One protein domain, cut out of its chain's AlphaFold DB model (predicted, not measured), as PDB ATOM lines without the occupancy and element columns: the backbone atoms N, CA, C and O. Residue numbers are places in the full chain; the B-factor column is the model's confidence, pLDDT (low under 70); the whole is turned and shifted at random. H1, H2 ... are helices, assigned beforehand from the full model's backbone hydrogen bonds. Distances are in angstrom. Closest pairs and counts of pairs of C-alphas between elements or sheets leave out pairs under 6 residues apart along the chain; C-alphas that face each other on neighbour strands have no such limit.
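What this domain is: This is residues 2 to 48 of the 467 residues of an uncharacterized protein of Verrucomicrobiales bacterium (UniProt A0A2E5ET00). Two helices, H2 and H3, meet near their ends at a corner and make an open V, with the bend of the chain at residues 29 and 30. The short helix H1 sits in the mouth of this V, near both arms and shifted to one side of them, while the far end of H3, residues 42 to 48, sticks out free. The printed part has 47 residues with three named helices, in the order H1, H2, H3, and no named strand; its class is all helix. It is compact, with a radius of gyration of the C-alphas of 10.6 A, and the C-alphas span 30 by 21 by 15 A along their three main axes.

Where its parts are: Residues 2 and 3 come before the first helix. H1 runs from Glu 4 to Leu 11, beginning at C-alpha 4 at (-2.996, -47.581, 11.514), and measures 10.6 A from first to last C-alpha. Residues 12 to 17 follow as a short link. H2 runs from Pro 18, with its C-alpha at (15.435, -51.388, 17.929), to Ala 28 and measures 15.6 A. After a tight link of two residues, H3, the longest helix, runs from Leu 31 to Ser 48 over 25.8 A and ends at C-alpha 48 at (-9.919, -62.541, 25.730).

How they stand to each other: H1 is close to H2 but not clearly touching it; their closest C-alphas, those of Tyr 10 and Arg 20, are 7.4 A apart. These two helices run opposite ways at a steep tilt of 64 degrees. H1 is also close to H3 but not clearly touching it, with the closest C-alphas, those of Leu 7 and Leu 37, 7.2 A apart. H1 and H3 run the same way at a steep tilt of 53 degrees. H2 and H3 only just touch, and only at the corner by their link, with 3 pairs of C-alphas within 8 A; the closest are those of Leu 27 and Leu 34, 6.2 A apart. H3 touches H2 with residues 33 to 34 alone. The lines of H2 and H3 stand about perpendicular, but only just, at 72 degrees, and their centres are 17.2 A apart. In H1, H2 and H3 every O i to N i+4 pair is within hydrogen-bond range.

The domain as a whole: The two C-alphas farthest apart are those of Pro 18 and Ser 46, at 30.1 A, and the first and last printed C-alphas, those of Ile 2 and Ser 48, are 25.9 A apart. The printed part has no cut, and neither link between the helices is long. The mean pLDDT of the printed part is 84.0; residue 42 and residues 44 to 48, which belong to H3, are under 70.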
ATOM      1  N   ILE A   2       1.767 -41.717  13.338       91.94
ATOM      2  CA  ILE A   2       1.791 -43.178  13.231       91.94
ATOM      3  C   ILE A   2       0.598 -43.630  12.388       91.94
ATOM      4  O   ILE A   2      -0.523 -43.177  12.623       91.94
ATOM      5  N   SER A   3       0.827 -44.487  11.392       92.50
ATOM      6  CA  SER A   3      -0.269 -45.053  10.602       92.50
ATOM      7  C   SER A   3      -0.970 -46.188  11.351       92.50
ATOM      8  O   SER A   3      -0.395 -46.838  12.227       92.50
ATOM      9  N   GLU A   4      -2.217 -46.462  10.972       83.31
ATOM     10  CA  GLU A   4      -2.996 -47.581  11.514       83.31
ATOM     11  C   GLU A   4      -2.289 -48.930  11.291       83.31
ATOM     12  O   GLU A   4      -2.209 -49.746  12.204       83.31
ATOM     13  N   GLU A   5      -1.664 -49.127  10.127       87.31
ATOM     14  CA  GLU A   5      -0.877 -50.326   9.806       87.31
ATOM     15  C   GLU A   5       0.318 -50.514  10.750       87.31
ATOM     16  O   GLU A   5       0.601 -51.630  11.188       87.31
ATOM     17  N   GLN A   6       1.007 -49.427  11.112       89.44
ATOM     18  CA  GLN A   6       2.120 -49.490  12.057       89.44
ATOM     19  C   GLN A   6       1.634 -49.792  13.483       89.44
ATOM     20  O   GLN A   6       2.295 -50.535  14.210       89.44
ATOM     21  N   LEU A   7       0.469 -49.267  13.876       88.44
ATOM     22  CA  LEU A   7      -0.163 -49.570  15.163       88.44
ATOM     23  C   LEU A   7      -0.567 -51.053  15.252       88.44
ATOM     24  O   LEU A   7      -0.317 -51.704  16.268       88.44
ATOM     25  N   ILE A   8      -1.121 -51.605  14.167       83.94
ATOM     26  CA  ILE A   8      -1.464 -53.030  14.048       83.94
ATOM     27  C   ILE A   8      -0.199 -53.890  14.147       83.94
ATOM     28  O   ILE A   8      -0.162 -54.821  14.952       83.94
ATOM     29  N   ALA A   9       0.860 -53.551  13.402       86.56
ATOM     30  CA  ALA A   9       2.130 -54.277  13.444       86.56
ATOM     31  C   ALA A   9       2.793 -54.233  14.838       86.56
ATOM     32  O   ALA A   9       3.437 -55.201  15.265       86.56
ATOM     33  N   TYR A  10       2.633 -53.125  15.570       93.06
ATOM     34  CA  TYR A  10       3.095 -52.992  16.952       93.06
ATOM     35  C   TYR A  10       2.335 -53.931  17.900       93.06
ATOM     36  O   TYR A  10       2.959 -54.709  18.631       93.06
ATOM     37  N   LEU A  11       0.999 -53.907  17.842       86.62
ATOM     38  CA  LEU A  11       0.109 -54.729  18.669       86.62
ATOM     39  C   LEU A  11       0.266 -56.229  18.401       86.62
ATOM     40  O   LEU A  11       0.287 -57.030  19.333       86.62
ATOM     41  N   SER A  12       0.457 -56.623  17.142       86.38
ATOM     42  CA  SER A  12       0.671 -58.023  16.763       86.38
ATOM     43  C   SER A  12       2.090 -58.532  17.062       86.38
ATOM     44  O   SER A  12       2.428 -59.663  16.710       86.38
ATOM     45  N   GLY A  13       2.965 -57.701  17.641       90.06
ATOM     46  CA  GLY A  13       4.356 -58.058  17.936       90.06
ATOM     47  C   GLY A  13       5.226 -58.288  16.692       90.06
ATOM     48  O   GLY A  13       6.218 -59.025  16.759       90.06
ATOM     49  N   GLN A  14       4.850 -57.694  15.553       91.50
ATOM     50  CA  GLN A  14       5.632 -57.722  14.311       91.50
ATOM     51  C   GLN A  14       6.769 -56.691  14.343       91.50
ATOM     52  O   GLN A  14       7.837 -56.957  13.796       91.50
ATOM     53  N   ILE A  15       6.589 -55.571  15.053       92.25
ATOM     54  CA  ILE A  15       7.670 -54.617  15.346       92.25
ATOM     55  C   ILE A  15       8.478 -55.119  16.553       92.25
ATOM     56  O   ILE A  15       7.934 -55.328  17.643       92.25
ATOM     57  N   ARG A  16       9.788 -55.332  16.367       92.94
ATOM     58  CA  ARG A  16      10.680 -55.942  17.366       92.94
ATOM     59  C   ARG A  16      12.009 -55.203  17.474       92.94
ATOM     60  O   ARG A  16      12.439 -54.537  16.539       92.94
ATOM     61  N   GLY A  17      12.682 -55.386  18.610       93.25
ATOM     62  CA  GLY A  17      14.038 -54.885  18.822       93.25
ATOM     63  C   GLY A  17      14.136 -53.359  18.667       93.25
ATOM     64  O   GLY A  17      13.223 -52.658  19.098       93.25
ATOM     65  N   PRO A  18      15.199 -52.833  18.035       90.88
ATOM     66  CA  PRO A  18      15.435 -51.388  17.929       90.88
ATOM     67  C   PRO A  18      14.303 -50.601  17.249       90.88
ATOM     68  O   PRO A  18      14.067 -49.441  17.592       90.88
ATOM     69  N   ASP A  19      13.581 -51.227  16.316       91.81
ATOM     70  CA  ASP A  19      12.442 -50.600  15.637       91.81
ATOM     71  C   ASP A  19      11.247 -50.432  16.577       91.81
ATOM     72  O   ASP A  19      10.498 -49.463  16.455       91.81
ATOM     73  N   ARG A  20      11.103 -51.324  17.566       94.19
ATOM     74  CA  ARG A  20      10.079 -51.204  18.608       94.19
ATOM     75  C   ARG A  20      10.381 -50.032  19.529       94.19
ATOM     76  O   ARG A  20       9.507 -49.202  19.740       94.19
ATOM     77  N   ASP A  21      11.624 -49.908  19.989       90.12
ATOM     78  CA  ASP A  21      12.044 -48.798  20.853       90.12
ATOM     79  C   ASP A  21      11.899 -47.446  20.140       90.12
ATOM     80  O   ASP A  21      11.540 -46.425  20.734       90.12
ATOM     81  N   ARG A  22      12.185 -47.416  18.831       93.62
ATOM     82  CA  ARG A  22      11.949 -46.237  17.998       93.62
ATOM     83  C   ARG A  22      10.455 -45.928  17.889       93.62
ATOM     84  O   ARG A  22      10.081 -44.777  18.105       93.62
ATOM     85  N   PHE A  23       9.629 -46.929  17.601       94.56
ATOM     86  CA  PHE A  23       8.183 -46.767  17.493       94.56
ATOM     87  C   PHE A  23       7.550 -46.296  18.809       94.56
ATOM     88  O   PHE A  23       6.733 -45.386  18.794       94.56
ATOM     89  N   GLU A  24       7.972 -46.828  19.958       93.44
ATOM     90  CA  GLU A  24       7.468 -46.424  21.278       93.44
ATOM     91  C   GLU A  24       7.809 -44.962  21.611       93.44
ATOM     92  O   GLU A  24       6.989 -44.247  22.190       93.44
ATOM     93  N   ARG A  25       8.978 -44.468  21.176       95.25
ATOM     94  CA  ARG A  25       9.325 -43.039  21.283       95.25
ATOM     95  C   ARG A  25       8.487 -42.157  20.360       95.25
ATOM     96  O   ARG A  25       8.118 -41.052  20.754       95.25
ATOM     97  N   GLU A  26       8.206 -42.611  19.142       93.75
ATOM     98  CA  GLU A  26       7.322 -41.891  18.217       93.75
ATOM     99  C   GLU A  26       5.876 -41.879  18.754       93.75
ATOM    100  O   GLU A  26       5.225 -40.835  18.742       93.75
ATOM    101  N   LEU A  27       5.423 -42.990  19.343       91.00
ATOM    102  CA  LEU A  27       4.096 -43.158  19.937       91.00
ATOM    103  C   LEU A  27       3.887 -42.274  21.168       91.00
ATOM    104  O   LEU A  27       2.825 -41.673  21.311       91.00
ATOM    105  N   ALA A  28       4.902 -42.129  22.024       89.94
ATOM    106  CA  ALA A  28       4.844 -41.240  23.186       89.94
ATOM    107  C   ALA A  28       4.572 -39.768  22.816       89.94
ATOM    108  O   ALA A  28       4.058 -39.012  23.637       89.94
ATOM    109  N   ASN A  29       4.893 -39.369  21.581       90.19
ATOM    110  CA  ASN A  29       4.690 -38.014  21.072       90.19
ATOM    111  C   ASN A  29       3.432 -37.873  20.187       90.19
ATOM    112  O   ASN A  29       3.139 -36.773  19.719       90.19
ATOM    113  N   ASP A  30       2.674 -38.954  19.972       89.69
ATOM    114  CA  ASP A  30       1.463 -38.983  19.144       89.69
ATOM    115  C   ASP A  30       0.240 -39.373  19.998       89.69
ATOM    116  O   ASP A  30      -0.154 -40.536  20.099       89.69
ATOM    117  N   LEU A  31      -0.372 -38.373  20.648       80.88
ATOM    118  CA  LEU A  31      -1.499 -38.563  21.579       80.88
ATOM    119  C   LEU A  31      -2.724 -39.235  20.933       80.88
ATOM    120  O   LEU A  31      -3.507 -39.884  21.633       80.88
ATOM    121  N   VAL A  32      -2.910 -39.073  19.619       82.62
ATOM    122  CA  VAL A  32      -4.026 -39.687  18.886       82.62
ATOM    123  C   VAL A  32      -3.789 -41.188  18.745       82.62
ATOM    124  O   VAL A  32      -4.663 -41.973  19.119       82.62
ATOM    125  N   ALA A  33      -2.593 -41.587  18.304       81.50
ATOM    126  CA  ALA A  33      -2.201 -42.992  18.202       81.50
ATOM    127  C   ALA A  33      -2.176 -43.688  19.577       81.50
ATOM    128  O   ALA A  33      -2.629 -44.823  19.713       81.50
ATOM    129  N   LEU A  34      -1.740 -42.984  20.628       82.12
ATOM    130  CA  LEU A  34      -1.704 -43.517  21.994       82.12
ATOM    131  C   LEU A  34      -3.114 -43.779  22.549       82.12
ATOM    132  O   LEU A  34      -3.358 -44.804  23.185       82.12
ATOM    133  N   ARG A  35      -4.081 -42.900  22.249       78.06
ATOM    134  CA  ARG A  35      -5.496 -43.139  22.576       78.06
ATOM    135  C   ARG A  35      -6.055 -44.343  21.811       78.06
ATOM    136  O   ARG A  35      -6.772 -45.139  22.412       78.06
ATOM    137  N   GLN A  36      -5.749 -44.477  20.520       80.06
ATOM    138  CA  GLN A  36      -6.195 -45.619  19.711       80.06
ATOM    139  C   GLN A  36      -5.642 -46.947  20.245       80.06
ATOM    140  O   GLN A  36      -6.399 -47.909  20.367       80.06
ATOM    141  N   LEU A  37      -4.367 -46.978  20.648       82.38
ATOM    142  CA  LEU A  37      -3.734 -48.155  21.244       82.38
ATOM    143  C   LEU A  37      -4.455 -48.611  22.522       82.38
ATOM    144  O   LEU A  37      -4.812 -49.779  22.650       82.38
ATOM    145  N   VAL A  38      -4.734 -47.677  23.439       76.12
ATOM    146  CA  VAL A  38      -5.427 -47.969  24.706       76.12
ATOM    147  C   VAL A  38      -6.843 -48.507  24.475       76.12
ATOM    148  O   VAL A  38      -7.294 -49.397  25.195       76.12
ATOM    149  N   GLU A  39      -7.572 -47.974  23.494       71.69
ATOM    150  CA  GLU A  39      -8.905 -48.484  23.154       71.69
ATOM    151  C   GLU A  39      -8.846 -49.896  22.548       71.69
ATOM    152  O   GLU A  39      -9.685 -50.737  22.879       71.69
ATOM    153  N   GLN A  40      -7.827 -50.191  21.737       78.44
ATOM    154  CA  GLN A  40      -7.629 -51.517  21.155       78.44
ATOM    155  C   GLN A  40      -7.243 -52.564  22.216       78.44
ATOM    156  O   GLN A  40      -7.854 -53.631  22.264       78.44
ATOM    157  N   GLU A  41      -6.340 -52.245  23.150       72.94
ATOM    158  CA  GLU A  41      -5.979 -53.148  24.259       72.94
ATOM    159  C   GLU A  41      -7.177 -53.470  25.169       72.94
ATOM    160  O   GLU A  41      -7.346 -54.606  25.621       72.94
ATOM    161  N   LYS A  42      -8.061 -52.494  25.416       64.62
ATOM    162  CA  LYS A  42      -9.317 -52.730  26.150       64.62
ATOM    163  C   LYS A  42     -10.246 -53.681  25.398       64.62
ATOM    164  O   LYS A  42     -10.916 -54.506  26.031       64.62
ATOM    165  N   MET A  43     -10.315 -53.555  24.072       72.00
ATOM    166  CA  MET A  43     -11.115 -54.437  23.226       72.00
ATOM    167  C   MET A  43     -10.579 -55.869  23.283       72.00
ATOM    168  O   MET A  43     -11.349 -56.790  23.557       72.00
ATOM    169  N   ASP A  44      -9.266 -56.046  23.149       66.44
ATOM    170  CA  ASP A  44      -8.602 -57.353  23.194       66.44
ATOM    171  C   ASP A  44      -8.691 -58.013  24.576       66.44
ATOM    172  O   ASP A  44      -8.925 -59.222  24.675       66.44
ATOM    173  N   ALA A  45      -8.593 -57.237  25.660       63.12
ATOM    174  CA  ALA A  45      -8.832 -57.732  27.015       63.12
ATOM    175  C   ALA A  45     -10.286 -58.205  27.192       63.12
ATOM    176  O   ALA A  45     -10.536 -59.281  27.741       63.12
ATOM    177  N   SER A  46     -11.249 -57.439  26.668       62.78
ATOM    178  CA  SER A  46     -12.674 -57.789  26.714       62.78
ATOM    179  C   SER A  46     -12.978 -59.048  25.894       62.78
ATOM    180  O   SER A  46     -13.721 -59.922  26.344       62.78
ATOM    181  N   LEU A  47     -12.366 -59.178  24.715       63.75
ATOM    182  CA  LEU A  47     -12.472 -60.355  23.851       63.75
ATOM    183  C   LEU A  47     -11.806 -61.582  24.473       63.75
ATOM    184  O   LEU A  47     -12.405 -62.655  24.492       63.75
ATOM    185  N   SER A  48     -10.619 -61.437  25.061       61.66
ATOM    186  CA  SER A  48      -9.919 -62.541  25.730       61.66
ATOM    187  C   SER A  48     -10.727 -63.091  26.909       61.66
ATOM    188  O   SER A  48     -10.812 -64.307  27.090       61.66
TER     189      SER A  48